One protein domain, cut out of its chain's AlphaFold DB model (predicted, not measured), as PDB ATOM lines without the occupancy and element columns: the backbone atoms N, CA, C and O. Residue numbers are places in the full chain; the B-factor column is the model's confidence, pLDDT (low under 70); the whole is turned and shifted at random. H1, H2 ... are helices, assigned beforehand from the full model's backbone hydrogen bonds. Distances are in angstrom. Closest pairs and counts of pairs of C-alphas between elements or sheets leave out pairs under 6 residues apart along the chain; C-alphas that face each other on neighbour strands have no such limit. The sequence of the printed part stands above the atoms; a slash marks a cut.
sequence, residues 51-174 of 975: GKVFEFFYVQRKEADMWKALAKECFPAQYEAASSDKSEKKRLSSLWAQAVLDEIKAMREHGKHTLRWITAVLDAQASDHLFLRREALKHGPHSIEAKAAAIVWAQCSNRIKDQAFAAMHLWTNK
ATOM      1  N   GLY A  51     -43.929 428.371 -65.860       90.31
ATOM      2  CA  GLY A  51     -42.948 427.338 -65.512       90.31
ATOM      3  C   GLY A  51     -41.701 427.902 -64.822       90.31
ATOM      4  O   GLY A  51     -41.245 427.345 -63.828       90.31
ATOM      5  N   LYS A  52     -41.191 429.052 -65.282       92.62
ATOM      6  CA  LYS A  52     -40.030 429.728 -64.681       92.62
ATOM      7  C   LYS A  52     -40.377 430.394 -63.350       92.62
ATOM      8  O   LYS A  52     -39.571 430.363 -62.426       92.62
ATOM      9  N   VAL A  53     -41.587 430.940 -63.223       93.50
ATOM     10  CA  VAL A  53     -42.092 431.482 -61.951       93.50
ATOM     11  C   VAL A  53     -42.232 430.372 -60.905       93.50
ATOM     12  O   VAL A  53     -41.784 430.545 -59.771       93.50
ATOM     13  N   PHE A  54     -42.787 429.217 -61.284       94.62
ATOM     14  CA  PHE A  54     -42.872 428.053 -60.405       94.62
ATOM     15  C   PHE A  54     -41.488 427.548 -59.994       94.62
ATOM     16  O   PHE A  54     -41.257 427.343 -58.806       94.62
ATOM     17  N   GLU A  55     -40.552 427.392 -60.938       93.81
ATOM     18  CA  GLU A  55     -39.168 427.000 -60.640       93.81
ATOM     19  C   GLU A  55     -38.528 427.952 -59.621       93.81
ATOM     20  O   GLU A  55     -37.948 427.496 -58.635       93.81
ATOM     21  N   PHE A  56     -38.707 429.263 -59.798       94.00
ATOM     22  CA  PHE A  56     -38.206 430.270 -58.868       94.00
ATOM     23  C   PHE A  56     -38.827 430.128 -57.466       94.00
ATOM     24  O   PHE A  56     -38.100 429.966 -56.485       94.00
ATOM     25  N   PHE A  57     -40.161 430.113 -57.353       94.19
ATOM     26  CA  PHE A  57     -40.857 429.966 -56.064       94.19
ATOM     27  C   PHE A  57     -40.536 428.640 -55.374       94.19
ATOM     28  O   PHE A  57     -40.341 428.590 -54.159       94.19
ATOM     29  N   TYR A  58     -40.452 427.553 -56.140       91.94
ATOM     30  CA  TYR A  58     -40.160 426.235 -55.604       91.94
ATOM     31  C   TYR A  58     -38.730 426.168 -55.071       91.94
ATOM     32  O   TYR A  58     -38.532 425.642 -53.979       91.94
ATOM     33  N   VAL A  59     -37.728 426.716 -55.763       91.56
ATOM     34  CA  VAL A  59     -36.347 426.779 -55.243       91.56
ATOM     35  C   VAL A  59     -36.295 427.581 -53.937       91.56
ATOM     36  O   VAL A  59     -35.701 427.119 -52.962       91.56
ATOM     37  N   GLN A  60     -37.018 428.699 -53.885       89.81
ATOM     38  CA  GLN A  60     -37.105 429.612 -52.741       89.81
ATOM     39  C   GLN A  60     -37.911 429.071 -51.543       89.81
ATOM     40  O   GLN A  60     -37.813 429.582 -50.429       89.81
ATOM     41  N   ARG A  61     -38.688 427.992 -51.717       89.81
ATOM     42  CA  ARG A  61     -39.645 427.469 -50.712       89.81
ATOM     43  C   ARG A  61     -39.063 427.142 -49.332       89.81
ATOM     44  O   ARG A  61     -39.827 426.944 -48.392       89.81
ATOM     45  N   LYS A  62     -37.743 426.963 -49.233       85.19
ATOM     46  CA  LYS A  62     -37.047 426.646 -47.976       85.19
ATOM     47  C   LYS A  62     -36.596 427.892 -47.214       85.19
ATOM     48  O   LYS A  62     -36.243 427.759 -46.051       85.19
ATOM     49  N   GLU A  63     -36.590 429.058 -47.858       84.56
ATOM     50  CA  GLU A  63     -36.100 430.303 -47.264       84.56
ATOM     51  C   GLU A  63     -37.150 430.964 -46.364       84.56
ATOM     52  O   GLU A  63     -36.806 431.506 -45.318       84.56
ATOM     53  N   ALA A  64     -38.436 430.882 -46.728       85.44
ATOM     54  CA  ALA A  64     -39.539 431.403 -45.919       85.44
ATOM     55  C   ALA A  64     -40.871 430.700 -46.230       85.44
ATOM     56  O   ALA A  64     -41.104 430.250 -47.356       85.44
ATOM     57  N   ASP A  65     -41.787 430.691 -45.255       86.94
ATOM     58  CA  ASP A  65     -43.139 430.132 -45.416       86.94
ATOM     59  C   ASP A  65     -43.934 430.824 -46.532       86.94
ATOM     60  O   ASP A  65     -44.721 430.176 -47.224       86.94
ATOM     61  N   MET A  66     -43.666 432.111 -46.776       90.69
ATOM     62  CA  MET A  66     -44.232 432.861 -47.898       90.69
ATOM     63  C   MET A  66     -43.938 432.183 -49.243       90.69
ATOM     64  O   MET A  66     -44.850 431.989 -50.040       90.69
ATOM     65  N   TRP A  67     -42.693 431.775 -49.495       92.81
ATOM     66  CA  TRP A  67     -42.300 431.142 -50.762       92.81
ATOM     67  C   TRP A  67     -42.934 429.768 -50.944       92.81
ATOM     68  O   TRP A  67     -43.322 429.389 -52.051       92.81
ATOM     69  N   LYS A  68     -43.096 429.030 -49.845       91.62
ATOM     70  CA  LYS A  68     -43.821 427.760 -49.837       91.62
ATOM     71  C   LYS A  68     -45.307 427.960 -50.153       91.62
ATOM     72  O   LYS A  68     -45.851 427.189 -50.941       91.62
ATOM     73  N   ALA A  69     -45.941 428.985 -49.582       91.88
ATOM     74  CA  ALA A  69     -47.319 429.358 -49.897       91.88
ATOM     75  C   ALA A  69     -47.457 429.791 -51.364       91.88
ATOM     76  O   ALA A  69     -48.320 429.280 -52.070       91.88
ATOM     77  N   LEU A  70     -46.541 430.627 -51.867       93.81
ATOM     78  CA  LEU A  70     -46.504 431.055 -53.267       93.81
ATOM     79  C   LEU A  70     -46.411 429.864 -54.231       93.81
ATOM     80  O   LEU A  70     -47.227 429.754 -55.142       93.81
ATOM     81  N   ALA A  71     -45.481 428.932 -54.008       92.06
ATOM     82  CA  ALA A  71     -45.338 427.748 -54.857       92.06
ATOM     83  C   ALA A  71     -46.571 426.827 -54.800       92.06
ATOM     84  O   ALA A  71     -46.986 426.292 -55.825       92.06
ATOM     85  N   LYS A  72     -47.165 426.640 -53.617       93.19
ATOM     86  CA  LYS A  72     -48.289 425.716 -53.410       93.19
ATOM     87  C   LYS A  72     -49.624 426.279 -53.902       93.19
ATOM     88  O   LYS A  72     -50.396 425.558 -54.520       93.19
ATOM     89  N   GLU A  73     -49.919 427.541 -53.611       91.69
ATOM     90  CA  GLU A  73     -51.230 428.144 -53.884       91.69
ATOM     91  C   GLU A  73     -51.338 428.686 -55.311       91.69
ATOM     92  O   GLU A  73     -52.399 428.580 -55.939       91.69
ATOM     93  N   CYS A  74     -50.238 429.215 -55.859       91.94
ATOM     94  CA  CYS A  74     -50.209 429.668 -57.249       91.94
ATOM     95  C   CYS A  74     -50.124 428.490 -58.229       91.94
ATOM     96  O   CYS A  74     -50.715 428.563 -59.304       91.94
ATOM     97  N   PHE A  75     -49.453 427.395 -57.848       93.88
ATOM     98  CA  PHE A  75     -49.158 426.260 -58.731       93.88
ATOM     99  C   PHE A  75     -49.415 424.886 -58.074       93.88
ATOM    100  O   PHE A  75     -48.503 424.060 -57.972       93.88
ATOM    101  N   PRO A  76     -50.656 424.584 -57.645       91.31
ATOM    102  CA  PRO A  76     -50.958 423.390 -56.850       91.31
ATOM    103  C   PRO A  76     -50.602 422.077 -57.563       91.31
ATOM    104  O   PRO A  76     -49.913 421.240 -56.987       91.31
ATOM    105  N   ALA A  77     -50.972 421.931 -58.840       89.88
ATOM    106  CA  ALA A  77     -50.694 420.718 -59.613       89.88
ATOM    107  C   ALA A  77     -49.186 420.467 -59.807       89.88
ATOM    108  O   ALA A  77     -48.713 419.339 -59.687       89.88
ATOM    109  N   GLN A  78     -48.412 421.525 -60.071       90.81
ATOM    110  CA  GLN A  78     -46.961 421.427 -60.259       90.81
ATOM    111  C   GLN A  78     -46.247 421.157 -58.928       90.81
ATOM    112  O   GLN A  78     -45.296 420.378 -58.876       90.81
ATOM    113  N   TYR A  79     -46.736 421.739 -57.830       90.69
ATOM    114  CA  TYR A  79     -46.220 421.484 -56.486       90.69
ATOM    115  C   TYR A  79     -46.478 420.039 -56.025       90.69
ATOM    116  O   TYR A  79     -45.606 419.415 -55.407       90.69
ATOM    117  N   GLU A  80     -47.651 419.485 -56.343       89.38
ATOM    118  CA  GLU A  80     -47.993 418.081 -56.090       89.38
ATOM    119  C   GLU A  80     -47.150 417.127 -56.940       89.38
ATOM    120  O   GLU A  80     -46.555 416.201 -56.386       89.38
ATOM    121  N   ALA A  81     -47.002 417.396 -58.241       85.88
ATOM    122  CA  ALA A  81     -46.144 416.617 -59.138       85.88
ATOM    123  C   ALA A  81     -44.678 416.603 -58.668       85.88
ATOM    124  O   ALA A  81     -44.057 415.545 -58.573       85.88
ATOM    125  N   ALA A  82     -44.144 417.754 -58.254       85.75
ATOM    126  CA  ALA A  82     -42.807 417.862 -57.667       85.75
ATOM    127  C   ALA A  82     -42.669 417.154 -56.303       85.75
ATOM    128  O   ALA A  82     -41.559 416.989 -55.790       85.75
ATOM    129  N   SER A  83     -43.779 416.780 -55.665       79.31
ATOM    130  CA  SER A  83     -43.789 416.042 -54.400       79.31
ATOM    131  C   SER A  83     -43.914 414.531 -54.609       79.31
ATOM    132  O   SER A  83     -43.332 413.777 -53.825       79.31
ATOM    133  N   SER A  84     -44.624 414.099 -55.655       83.56
ATOM    134  CA  SER A  84     -44.871 412.692 -55.992       83.56
ATOM    135  C   SER A  84     -43.799 412.081 -56.902       83.56
ATOM    136  O   SER A  84     -43.449 410.913 -56.721       83.56
ATOM    137  N   ASP A  85     -43.208 412.855 -57.816       88.06
ATOM    138  CA  ASP A  85     -42.143 412.400 -58.713       88.06
ATOM    139  C   ASP A  85     -40.747 412.695 -58.137       88.06
ATOM    140  O   ASP A  85     -40.300 413.841 -58.021       88.06
ATOM    141  N   LYS A  86     -40.012 411.628 -57.790       83.19
ATOM    142  CA  LYS A  86     -38.642 411.722 -57.257       83.19
ATOM    143  C   LYS A  86     -37.656 412.341 -58.253       83.19
ATOM    144  O   LYS A  86     -36.693 412.972 -57.812       83.19
ATOM    145  N   SER A  87     -37.853 412.138 -59.553       84.00
ATOM    146  CA  SER A  87     -36.960 412.642 -60.600       84.00
ATOM    147  C   SER A  87     -37.119 414.153 -60.775       84.00
ATOM    148  O   SER A  87     -36.132 414.889 -60.685       84.00
ATOM    149  N   GLU A  88     -38.360 414.630 -60.858       82.62
ATOM    150  CA  GLU A  88     -38.686 416.051 -60.966       82.62
ATOM    151  C   GLU A  88     -38.317 416.819 -59.693       82.62
ATOM    152  O   GLU A  88     -37.708 417.891 -59.744       82.62
ATOM    153  N   LYS A  89     -38.552 416.221 -58.519       84.00
ATOM    154  CA  LYS A  89     -38.091 416.772 -57.239       84.00
ATOM    155  C   LYS A  89     -36.577 416.973 -57.205       84.00
ATOM    156  O   LYS A  89     -36.104 417.968 -56.645       84.00
ATOM    157  N   LYS A  90     -35.811 416.032 -57.770       85.56
ATOM    158  CA  LYS A  90     -34.346 416.108 -57.850       85.56
ATOM    159  C   LYS A  90     -33.907 417.198 -58.831       85.56
ATOM    160  O   LYS A  90     -33.021 417.968 -58.472       85.56
ATOM    161  N   ARG A  91     -34.566 417.319 -59.992       89.50
ATOM    162  CA  ARG A  91     -34.338 418.396 -60.974       89.50
ATOM    163  C   ARG A  91     -34.549 419.772 -60.342       89.50
ATOM    164  O   ARG A  91     -33.613 420.565 -60.278       89.50
ATOM    165  N   LEU A  92     -35.728 420.021 -59.777       86.12
ATOM    166  CA  LEU A  92     -36.076 421.304 -59.154       86.12
ATOM    167  C   LEU A  92     -35.202 421.638 -57.939       86.12
ATOM    168  O   LEU A  92     -34.898 422.800 -57.699       86.12
ATOM    169  N   SER A  93     -34.772 420.634 -57.169       81.25
ATOM    170  CA  SER A  93     -33.883 420.852 -56.016       81.25
ATOM    171  C   SER A  93     -32.421 421.104 -56.406       81.25
ATOM    172  O   SER A  93     -31.644 421.494 -55.541       81.25
ATOM    173  N   SER A  94     -32.049 420.869 -57.668       83.69
ATOM    174  CA  SER A  94     -30.718 421.177 -58.213       83.69
ATOM    175  C   SER A  94     -30.630 422.553 -58.882       83.69
ATOM    176  O   SER A  94     -29.532 423.003 -59.198       83.69
ATOM    177  N   LEU A  95     -31.768 423.229 -59.080       87.44
ATOM    178  CA  LEU A  95     -31.824 424.589 -59.611       87.44
ATOM    179  C   LEU A  95     -31.427 425.617 -58.546       87.44
ATOM    180  O   LEU A  95     -31.666 425.427 -57.352       87.44
ATOM    181  N   TRP A  96     -30.878 426.744 -59.000       86.88
ATOM    182  CA  TRP A  96     -30.554 427.887 -58.151       86.88
ATOM    183  C   TRP A  96     -31.351 429.118 -58.582       86.88
ATOM    184  O   TRP A  96     -31.519 429.361 -59.776       86.88
ATOM    185  N   ALA A  97     -31.846 429.902 -57.621       85.56
ATOM    186  CA  ALA A  97     -32.777 430.998 -57.891       85.56
ATOM    187  C   ALA A  97     -32.188 432.049 -58.849       85.56
ATOM    188  O   ALA A  97     -32.876 432.504 -59.761       85.56
ATOM    189  N   GLN A  98     -30.897 432.364 -58.696       88.31
ATOM    190  CA  GLN A  98     -30.196 433.287 -59.589       88.31
ATOM    191  C   GLN A  98     -30.096 432.746 -61.023       88.31
ATOM    192  O   GLN A  98     -30.302 433.500 -61.965       88.31
ATOM    193  N   ALA A  99     -29.875 431.438 -61.197       88.12
ATOM    194  CA  ALA A  99     -29.821 430.822 -62.521       88.12
ATOM    195  C   ALA A  99     -31.176 430.916 -63.248       88.12
ATOM    196  O   ALA A  99     -31.216 431.224 -64.437       88.12
ATOM    197  N   VAL A 100     -32.292 430.751 -62.527       90.12
ATOM    198  CA  VAL A 100     -33.641 430.941 -63.091       90.12
ATOM    199  C   VAL A 100     -33.860 432.399 -63.521       90.12
ATOM    200  O   VAL A 100     -34.399 432.646 -64.600       90.12
ATOM    201  N   LEU A 101     -33.412 433.375 -62.723       89.88
ATOM    202  CA  LEU A 101     -33.490 434.798 -63.087       89.88
ATOM    203  C   LEU A 101     -32.616 435.139 -64.301       89.88
ATOM    204  O   LEU A 101     -33.052 435.900 -65.167       89.88
ATOM    205  N   ASP A 102     -31.416 434.569 -64.389       90.56
ATOM    206  CA  ASP A 102     -30.496 434.774 -65.509       90.56
ATOM    207  C   ASP A 102     -31.057 434.183 -66.809       90.56
ATOM    208  O   ASP A 102     -30.968 434.818 -67.863       90.56
ATOM    209  N   GLU A 103     -31.725 433.027 -66.740       90.12
ATOM    210  CA  GLU A 103     -32.448 432.443 -67.874       90.12
ATOM    211  C   GLU A 103     -33.602 433.336 -68.344       90.12
ATOM    212  O   GLU A 103     -33.729 433.593 -69.541       90.12
ATOM    213  N   ILE A 104     -34.415 433.869 -67.424       88.44
ATOM    214  CA  ILE A 104     -35.488 434.818 -67.771       88.44
ATOM    215  C   ILE A 104     -34.885 436.082 -68.404       88.44
ATOM    216  O   ILE A 104     -35.383 436.579 -69.416       88.44
ATOM    217  N   LYS A 105     -33.783 436.598 -67.853       86.69
ATOM    218  CA  LYS A 105     -33.083 437.781 -68.372       86.69
ATOM    219  C   LYS A 105     -32.511 437.542 -69.775       86.69
ATOM    220  O   LYS A 105     -32.559 438.447 -70.613       86.69
ATOM    221  N   ALA A 106     -32.026 436.335 -70.063       88.94
ATOM    222  CA  ALA A 106     -31.523 435.947 -71.382       88.94
ATOM    223  C   ALA A 106     -32.613 435.961 -72.474       88.94
ATOM    224  O   ALA A 106     -32.297 436.184 -73.642       88.94
ATOM    225  N   MET A 107     -33.894 435.826 -72.103       86.44
ATOM    226  CA  MET A 107     -35.040 435.892 -73.027       86.44
ATOM    227  C   MET A 107     -35.404 437.324 -73.473       86.44
ATOM    228  O   MET A 107     -36.340 437.510 -74.253       86.44
ATOM    229  N   ARG A 108     -34.669 438.349 -73.012       81.06
ATOM    230  CA  ARG A 108     -34.833 439.768 -73.388       81.06
ATOM    231  C   ARG A 108     -36.288 440.239 -73.250       81.06
ATOM    232  O   ARG A 108     -36.848 440.174 -72.159       81.06
ATOM    233  N   GLU A 109     -36.901 440.726 -74.332       67.56
ATOM    234  CA  GLU A 109     -38.251 441.302 -74.312       67.56
ATOM    235  C   GLU A 109     -39.324 440.288 -73.876       67.56
ATOM    236  O   GLU A 109     -40.293 440.687 -73.238       67.56
ATOM    237  N   HIS A 110     -39.132 438.982 -74.106       74.44
ATOM    238  CA  HIS A 110     -40.083 437.949 -73.668       74.44
ATOM    239  C   HIS A 110     -40.000 437.640 -72.163       74.44
ATOM    240  O   HIS A 110     -40.997 437.257 -71.560       74.44
ATOM    241  N   GLY A 111     -38.838 437.837 -71.531       77.50
ATOM    242  CA  GLY A 111     -38.653 437.604 -70.092       77.50
ATOM    243  C   GLY A 111     -38.856 438.846 -69.221       77.50
ATOM    244  O   GLY A 111     -39.070 438.738 -68.016       77.50
ATOM    245  N   LYS A 112     -38.822 440.040 -69.819       81.00
ATOM    246  CA  LYS A 112     -38.814 441.338 -69.126       81.00
ATOM    247  C   LYS A 112     -39.986 441.540 -68.164       81.00
ATOM    248  O   LYS A 112     -39.785 442.031 -67.054       81.00
ATOM    249  N   HIS A 113     -41.196 441.150 -68.573       81.19
ATOM    250  CA  HIS A 113     -42.387 441.277 -67.729       81.19
ATOM    251  C   HIS A 113     -42.334 440.326 -66.528       81.19
ATOM    252  O   HIS A 113     -42.485 440.768 -65.390       81.19
ATOM    253  N   THR A 114     -42.025 439.047 -66.770       89.12
ATOM    254  CA  THR A 114     -41.872 438.047 -65.702       89.12
ATOM    255  C   THR A 114     -40.756 438.435 -64.732       89.12
ATOM    256  O   THR A 114     -40.933 438.321 -63.524       89.12
ATOM    257  N   LEU A 115     -39.641 438.970 -65.237       87.19
ATOM    258  CA  LEU A 115     -38.531 439.432 -64.409       87.19
ATOM    259  C   LEU A 115     -38.959 440.580 -63.488       87.19
ATOM    260  O   LEU A 115     -38.756 440.490 -62.283       87.19
ATOM    261  N   ARG A 116     -39.610 441.623 -64.027       86.31
ATOM    262  CA  ARG A 116     -40.117 442.741 -63.211       86.31
ATOM    263  C   ARG A 116     -41.115 442.261 -62.161       86.31
ATOM    264  O   ARG A 116     -41.094 442.765 -61.041       86.31
ATOM    265  N   TRP A 117     -41.973 441.312 -62.524       89.62
ATOM    266  CA  TRP A 117     -42.966 440.759 -61.616       89.62
ATOM    267  C   TRP A 117     -42.334 439.955 -60.476       89.62
ATOM    268  O   TRP A 117     -42.658 440.210 -59.319       89.62
ATOM    269  N   ILE A 118     -41.361 439.084 -60.763       92.12
ATOM    270  CA  ILE A 118     -40.614 438.362 -59.721       92.12
ATOM    271  C   ILE A 118     -39.845 439.341 -58.823       92.12
ATOM    272  O   ILE A 118     -39.882 439.199 -57.604       92.12
ATOM    273  N   THR A 119     -39.205 440.367 -59.392       88.06
ATOM    274  CA  THR A 119     -38.532 441.419 -58.610       88.06
ATOM    275  C   THR A 119     -39.506 442.147 -57.684       88.06
ATOM    276  O   THR A 119     -39.188 442.370 -56.526       88.06
ATOM    277  N   ALA A 120     -40.721 442.452 -58.144       80.88
ATOM    278  CA  ALA A 120     -41.737 443.082 -57.303       80.88
ATOM    279  C   ALA A 120     -42.196 442.177 -56.141       80.88
ATOM    280  O   ALA A 120     -42.438 442.671 -55.041       80.88
ATOM    281  N   VAL A 121     -42.288 440.860 -56.363       90.06
ATOM    282  CA  VAL A 121     -42.568 439.870 -55.305       90.06
ATOM    283  C   VAL A 121     -41.417 439.781 -54.295       90.06
ATOM    284  O   VAL A 121     -41.677 439.640 -53.104       90.06
ATOM    285  N   LEU A 122     -40.166 439.868 -54.758       88.00
ATOM    286  CA  LEU A 122     -38.967 439.826 -53.912       88.00
ATOM    287  C   LEU A 122     -38.812 441.080 -53.046       88.00
ATOM    288  O   LEU A 122     -38.602 440.968 -51.840       88.00
ATOM    289  N   ASP A 123     -38.905 442.256 -53.664       85.25
ATOM    290  CA  ASP A 123     -38.602 443.530 -53.007       85.25
ATOM    291  C   ASP A 123     -39.751 443.996 -52.104       85.25
ATOM    292  O   ASP A 123     -39.507 444.618 -51.063       85.25
ATOM    293  N   ALA A 124     -40.995 443.707 -52.512       80.25
ATOM    294  CA  ALA A 124     -42.236 443.982 -51.784       80.25
ATOM    295  C   ALA A 124     -42.305 445.393 -51.154       80.25
ATOM    296  O   ALA A 124     -42.856 445.588 -50.069       80.25
ATOM    297  N   GLN A 125     -41.748 446.407 -51.825       77.94
ATOM    298  CA  GLN A 125     -41.861 447.797 -51.389       77.94
ATOM    299  C   GLN A 125     -43.230 448.375 -51.769       77.94
ATOM    300  O   GLN A 125     -43.995 447.793 -52.542       77.94
ATOM    301  N   ALA A 126     -43.549 449.567 -51.261       57.78
ATOM    302  CA  ALA A 126     -44.834 450.230 -51.510       57.78
ATOM    303  C   ALA A 126     -45.197 450.337 -53.011       57.78
ATOM    304  O   ALA A 126     -46.332 450.056 -53.401       57.78
ATOM    305  N   SER A 127     -44.229 450.679 -53.869       53.22
ATOM    306  CA  SER A 127     -44.399 450.743 -55.331       53.22
ATOM    307  C   SER A 127     -44.573 449.378 -56.000       53.22
ATOM    308  O   SER A 127     -45.201 449.280 -57.056       53.22
ATOM    309  N   ASP A 128     -44.028 448.321 -55.404       66.50
ATOM    310  CA  ASP A 128     -44.104 446.963 -55.936       66.50
ATOM    311  C   ASP A 128     -45.441 446.308 -55.586       66.50
ATOM    312  O   ASP A 128     -46.060 445.696 -56.451       66.50
ATOM    313  N   HIS A 129     -45.973 446.542 -54.383       65.56
ATOM    314  CA  HIS A 129     -47.337 446.132 -54.023       65.56
ATOM    315  C   HIS A 129     -48.402 446.757 -54.930       65.56
ATOM    316  O   HIS A 129     -49.359 446.091 -55.323       65.56
ATOM    317  N   LEU A 130     -48.210 448.024 -55.293       54.97
ATOM    318  CA  LEU A 130     -49.018 448.731 -56.283       54.97
ATOM    319  C   LEU A 130     -48.993 448.039 -57.650       54.97
ATOM    320  O   LEU A 130     -50.039 447.782 -58.250       54.97
ATOM    321  N   PHE A 131     -47.793 447.711 -58.128       62.94
ATOM    322  CA  PHE A 131     -47.599 446.984 -59.376       62.94
ATOM    323  C   PHE A 131     -48.266 445.597 -59.335       62.94
ATOM    324  O   PHE A 131     -49.054 445.280 -60.225       62.94
ATOM    325  N   LEU A 132     -48.039 444.808 -58.281       67.38
ATOM    326  CA  LEU A 132     -48.609 443.466 -58.117       67.38
ATOM    327  C   LEU A 132     -50.141 443.485 -58.050       67.38
ATOM    328  O   LEU A 132     -50.796 442.651 -58.670       67.38
ATOM    329  N   ARG A 133     -50.731 444.459 -57.348       63.28
ATOM    330  CA  ARG A 133     -52.189 444.597 -57.238       63.28
ATOM    331  C   ARG A 133     -52.837 444.991 -58.563       63.28
ATOM    332  O   ARG A 133     -53.941 444.545 -58.863       63.28
ATOM    333  N   ARG A 134     -52.143 445.775 -59.387       58.28
ATOM    334  CA  ARG A 134     -52.582 446.079 -60.753       58.28
ATOM    335  C   ARG A 134     -52.547 444.843 -61.648       58.28
ATOM    336  O   ARG A 134     -53.479 444.645 -62.418       58.28
ATOM    337  N   GLU A 135     -51.501 444.027 -61.554       66.44
ATOM    338  CA  GLU A 135     -51.429 442.765 -62.301       66.44
ATOM    339  C   GLU A 135     -52.530 441.794 -61.847       66.44
ATOM    340  O   GLU A 135     -53.246 441.255 -62.684       66.44
ATOM    341  N   ALA A 136     -52.786 441.686 -60.543       66.31
ATOM    342  CA  ALA A 136     -53.911 440.921 -60.002       66.31
ATOM    343  C   ALA A 136     -55.276 441.354 -60.573       66.31
ATOM    344  O   ALA A 136     -56.091 440.512 -60.942       66.31
ATOM    345  N   LEU A 137     -55.526 442.666 -60.664       54.75
ATOM    346  CA  LEU A 137     -56.773 443.205 -61.220       54.75
ATOM    347  C   LEU A 137     -56.917 442.932 -62.721       54.75
ATOM    348  O   LEU A 137     -58.021 442.653 -63.177       54.75
ATOM    349  N   LYS A 138     -55.819 442.990 -63.484       61.16
ATOM    350  CA  LYS A 138     -55.831 442.715 -64.929       61.16
ATOM    351  C   LYS A 138     -56.112 441.251 -65.252       61.16
ATOM    352  O   LYS A 138     -56.822 440.978 -66.209       61.16
ATOM    353  N   HIS A 139     -55.536 440.330 -64.481       71.62
ATOM    354  CA  HIS A 139     -55.611 438.888 -64.740       71.62
ATOM    355  C   HIS A 139     -56.792 438.201 -64.028       71.62
ATOM    356  O   HIS A 139     -57.095 437.039 -64.292       71.62
ATOM    357  N   GLY A 140     -57.485 438.910 -63.132       65.19
ATOM    358  CA  GLY A 140     -58.672 438.427 -62.426       65.19
ATOM    359  C   GLY A 140     -58.368 437.625 -61.148       65.19
ATOM    360  O   GLY A 140     -57.231 437.216 -60.904       65.19
ATOM    361  N   PRO A 141     -59.387 437.369 -60.304       67.00
ATOM    362  CA  PRO A 141     -59.221 436.876 -58.928       67.00
ATOM    363  C   PRO A 141     -58.667 435.446 -58.809       67.00
ATOM    364  O   PRO A 141     -58.202 435.056 -57.740       67.00
ATOM    365  N   HIS A 142     -58.700 434.659 -59.887       78.75
ATOM    366  CA  HIS A 142     -58.203 433.277 -59.904       78.75
ATOM    367  C   HIS A 142     -56.796 433.129 -60.498       78.75
ATOM    368  O   HIS A 142     -56.251 432.022 -60.498       78.75
ATOM    369  N   SER A 143     -56.209 434.228 -60.975       85.19
ATOM    370  CA  SER A 143     -54.874 434.260 -61.574       85.19
ATOM    371  C   SER A 143     -53.755 433.999 -60.560       85.19
ATOM    372  O   SER A 143     -53.935 434.125 -59.343       85.19
ATOM    373  N   ILE A 144     -52.573 433.643 -61.066       90.62
ATOM    374  CA  ILE A 144     -51.356 433.500 -60.252       90.62
ATOM    375  C   ILE A 144     -50.988 434.848 -59.635       90.62
ATOM    376  O   ILE A 144     -50.605 434.925 -58.471       90.62
ATOM    377  N   GLU A 145     -51.170 435.914 -60.402       87.94
ATOM    378  CA  GLU A 145     -50.911 437.298 -60.054       87.94
ATOM    379  C   GLU A 145     -51.768 437.736 -58.864       87.94
ATOM    380  O   GLU A 145     -51.240 438.317 -57.915       87.94
ATOM    381  N   ALA A 146     -53.059 437.390 -58.859       79.56
ATOM    382  CA  ALA A 146     -53.960 437.681 -57.747       79.56
ATOM    383  C   ALA A 146     -53.619 436.899 -56.477       79.56
ATOM    384  O   ALA A 146     -53.545 437.486 -55.392       79.56
ATOM    385  N   LYS A 147     -53.356 435.596 -56.604       90.56
ATOM    386  CA  LYS A 147     -52.983 434.745 -55.465       90.56
ATOM    387  C   LYS A 147     -51.658 435.185 -54.847       90.56
ATOM    388  O   LYS A 147     -51.574 435.377 -53.635       90.56
ATOM    389  N   ALA A 148     -50.644 435.420 -55.675       90.81
ATOM    390  CA  ALA A 148     -49.340 435.872 -55.218       90.81
ATOM    391  C   ALA A 148     -49.412 437.254 -54.564       90.81
ATOM    392  O   ALA A 148     -48.856 437.442 -53.484       90.81
ATOM    393  N   ALA A 149     -50.141 438.208 -55.154       81.75
ATOM    394  CA  ALA A 149     -50.306 439.537 -54.571       81.75
ATOM    395  C   ALA A 149     -50.958 439.484 -53.178       81.75
ATOM    396  O   ALA A 149     -50.523 440.201 -52.276       81.75
ATOM    397  N   ALA A 150     -51.960 438.619 -52.980       83.62
ATOM    398  CA  ALA A 150     -52.607 438.431 -51.682       83.62
ATOM    399  C   ALA A 150     -51.644 437.851 -50.633       83.62
ATOM    400  O   ALA A 150     -51.567 438.368 -49.516       83.62
ATOM    401  N   ILE A 151     -50.868 436.828 -51.004       89.88
ATOM    402  CA  ILE A 151     -49.878 436.189 -50.125       89.88
ATOM    403  C   ILE A 151     -48.783 437.188 -49.725       89.88
ATOM    404  O   ILE A 151     -48.482 437.337 -48.540       89.88
ATOM    405  N   VAL A 152     -48.231 437.924 -50.693       88.00
ATOM    406  CA  VAL A 152     -47.175 438.926 -50.458       88.00
ATOM    407  C   VAL A 152     -47.708 440.089 -49.611       88.00
ATOM    408  O   VAL A 152     -47.025 440.567 -48.709       88.00
ATOM    409  N   TRP A 153     -48.956 440.523 -49.824       79.62
ATOM    410  CA  TRP A 153     -49.597 441.563 -49.007       79.62
ATOM    411  C   TRP A 153     -49.837 441.126 -47.556       79.62
ATOM    412  O   TRP A 153     -49.618 441.909 -46.627       79.62
ATOM    413  N   ALA A 154     -50.269 439.882 -47.339       81.56
ATOM    414  CA  ALA A 154     -50.517 439.350 -46.001       81.56
ATOM    415  C   ALA A 154     -49.243 439.341 -45.142       81.56
ATOM    416  O   ALA A 154     -49.304 439.684 -43.962       81.56
ATOM    417  N   GLN A 155     -48.096 439.040 -45.755       80.69
ATOM    418  CA  GLN A 155     -46.786 438.966 -45.098       80.69
ATOM    419  C   GLN A 155     -46.106 440.334 -44.912       80.69
ATOM    420  O   GLN A 155     -45.066 440.433 -44.264       80.69
ATOM    421  N   CYS A 156     -46.689 441.406 -45.452       78.88
ATOM    422  CA  CYS A 156     -46.097 442.736 -45.410       78.88
ATOM    423  C   CYS A 156     -46.413 443.500 -44.106       78.88
ATOM    424  O   CYS A 156     -47.513 443.405 -43.547       78.88
ATOM    425  N   SER A 157     -45.449 444.297 -43.629       78.50
ATOM    426  CA  SER A 157     -45.584 445.109 -42.409       78.50
ATOM    427  C   SER A 157     -46.616 446.237 -42.554       78.50
ATOM    428  O   SER A 157     -46.782 446.802 -43.636       78.50
ATOM    429  N   ASN A 158     -47.259 446.634 -41.448       63.38
ATOM    430  CA  ASN A 158     -48.232 447.738 -41.443       63.38
ATOM    431  C   ASN A 158     -47.633 449.053 -41.965       63.38
ATOM    432  O   ASN A 158     -48.271 449.736 -42.751       63.38
ATOM    433  N   ARG A 159     -46.363 449.347 -41.655       63.03
ATOM    434  CA  ARG A 159     -45.664 450.537 -42.169       63.03
ATOM    435  C   ARG A 159     -45.607 450.579 -43.699       63.03
ATOM    436  O   ARG A 159     -45.801 451.637 -44.287       63.03
ATOM    437  N   ILE A 160     -45.304 449.455 -44.347       59.25
ATOM    438  CA  ILE A 160     -45.238 449.390 -45.815       59.25
ATOM    439  C   ILE A 160     -46.649 449.412 -46.407       59.25
ATOM    440  O   ILE A 160     -46.849 450.032 -47.448       59.25
ATOM    441  N   LYS A 161     -47.639 448.814 -45.731       55.28
ATOM    442  CA  LYS A 161     -49.055 448.934 -46.108       55.28
ATOM    443  C   LYS A 161     -49.503 450.394 -46.082       55.28
ATOM    444  O   LYS A 161     -50.036 450.861 -47.080       55.28
ATOM    445  N   ASP A 162     -49.190 451.136 -45.023       49.84
ATOM    446  CA  ASP A 162     -49.491 452.568 -44.895       49.84
ATOM    447  C   ASP A 162     -48.781 453.394 -45.976       49.84
ATOM    448  O   ASP A 162     -49.383 454.266 -46.597       49.84
ATOM    449  N   GLN A 163     -47.514 453.084 -46.274       49.19
ATOM    450  CA  GLN A 163     -46.776 453.711 -47.376       49.19
ATOM    451  C   GLN A 163     -47.357 453.362 -48.751       49.19
ATOM    452  O   GLN A 163     -47.381 454.219 -49.630       49.19
ATOM    453  N   ALA A 164     -47.838 452.135 -48.952       48.41
ATOM    454  CA  ALA A 164     -48.511 451.709 -50.173       48.41
ATOM    455  C   ALA A 164     -49.874 452.395 -50.320       48.41
ATOM    456  O   ALA A 164     -50.205 452.819 -51.421       48.41
ATOM    457  N   PHE A 165     -50.631 452.571 -49.233       44.44
ATOM    458  CA  PHE A 165     -51.873 453.350 -49.209       44.44
ATOM    459  C   PHE A 165     -51.623 454.835 -49.472       44.44
ATOM    460  O   PHE A 165     -52.309 455.425 -50.303       44.44
ATOM    461  N   ALA A 166     -50.586 455.422 -48.877       43.94
ATOM    462  CA  ALA A 166     -50.173 456.790 -49.172       43.94
ATOM    463  C   ALA A 166     -49.699 456.946 -50.629       43.94
ATOM    464  O   ALA A 166     -50.038 457.925 -51.285       43.94
ATOM    465  N   ALA A 167     -48.956 455.977 -51.169       43.62
ATOM    466  CA  ALA A 167     -48.522 455.970 -52.564       43.62
ATOM    467  C   ALA A 167     -49.694 455.758 -53.537       43.62
ATOM    468  O   ALA A 167     -49.726 456.426 -54.564       43.62
ATOM    469  N   MET A 168     -50.668 454.903 -53.199       40.81
ATOM    470  CA  MET A 168     -51.945 454.742 -53.913       40.81
ATOM    471  C   MET A 168     -52.690 456.075 -53.977       40.81
ATOM    472  O   MET A 168     -53.035 456.532 -55.061       40.81
ATOM    473  N   HIS A 169     -52.838 456.737 -52.831       36.03
ATOM    474  CA  HIS A 169     -53.489 458.039 -52.694       36.03
ATOM    475  C   HIS A 169     -52.730 459.176 -53.413       36.03
ATOM    476  O   HIS A 169     -53.320 460.135 -53.904       36.03
ATOM    477  N   LEU A 170     -51.399 459.094 -53.503       38.25
ATOM    478  CA  LEU A 170     -50.576 460.035 -54.271       38.25
ATOM    479  C   LEU A 170     -50.595 459.741 -55.778       38.25
ATOM    480  O   LEU A 170     -50.406 460.663 -56.567       38.25
ATOM    481  N   TRP A 171     -50.801 458.489 -56.190       34.69
ATOM    482  CA  TRP A 171     -50.888 458.075 -57.595       34.69
ATOM    483  C   TRP A 171     -52.219 458.443 -58.242       34.69
ATOM    484  O   TRP A 171     -52.234 458.808 -59.415       34.69
ATOM    485  N   THR A 172     -53.316 458.399 -57.492       38.16
ATOM    486  CA  THR A 172     -54.640 458.821 -57.972       38.16
ATOM    487  C   THR A 172     -54.734 460.328 -58.199       38.16
ATOM    488  O   THR A 172     -55.437 460.760 -59.107       38.16
ATOM    489  N   ASN A 173     -53.960 461.118 -57.445       32.62
ATOM    490  CA  ASN A 173     -53.980 462.585 -57.497       32.62
ATOM    491  C   ASN A 173     -52.820 463.209 -58.291       32.62
ATOM    492  O   ASN A 173     -52.784 464.425 -58.487       32.62
ATOM    493  N   LYS A 174     -51.870 462.404 -58.783       39.88
ATOM    494  CA  LYS A 174     -50.770 462.866 -59.641       39.88
ATOM    495  C   LYS A 174     -50.914 462.281 -61.035       39.88
ATOM    496  O   LYS A 174     -50.381 461.217 -61.334       39.88
TER     497      LYS A 174
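This is residues 51 to 174 of the 975 residues of the protein "Hypothetical protein" of Mantoniella antarctica (UniProt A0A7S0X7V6). Five helices, H1, H2, H5, H6 and H8, run side by side as a bundle in the middle of an elongated domain. H3 and H4 form a corner at one end; H7 packs on H6 and H8 toward the other end, where H9 reaches farthest out. The printed part has 124 residues with nine named helices, H1 to H9 in chain order, and no named strand: all helix. It is compact, with a radius of gyration of the C-alphas of 15.3 A and spans of 52 by 30 by 25 A.

H1 is residues 51 to 60, starting at C-alpha 51 (-42.948, 427.338, -65.512). H2 is residues 65 to 74, H3 76 to 84, H4 86 to 94 and H5 97 to 106. H6, residues 112 to 123, measures 16.3 A; H7, 126 to 139, 20.5 A. H8 is residues 144 to 154. H9, residues 158 to 173, measures 22.6 A and ends at C-alpha 173 (-53.980, 462.585, -57.497).

H1 and H2 form a hairpin, Phe 57 and Ala 71 having the closest C-alphas, 5.1 A. H1 touches H5, opposite ways at a shallow tilt of 26 degrees. H5 and H6, and H7 and H8, are hairpins too. H2 touches H8 at 27 degrees. H3 and H4 touch only at the corner. H7 and H9 touch, at Ala 126 and Ala 164, 4.2 A between C-alphas. Every O i to N i+4 pair is within hydrogen-bond range in H1 to H8; in H9, 11 of 12.

The C-alphas farthest apart, Lys 86 and Asn 173, are 53.1 A apart. The printed part has no cut and every link is tight. Confidence is low at residues 109, 126 to 138, 140 to 141 and 158 to 174.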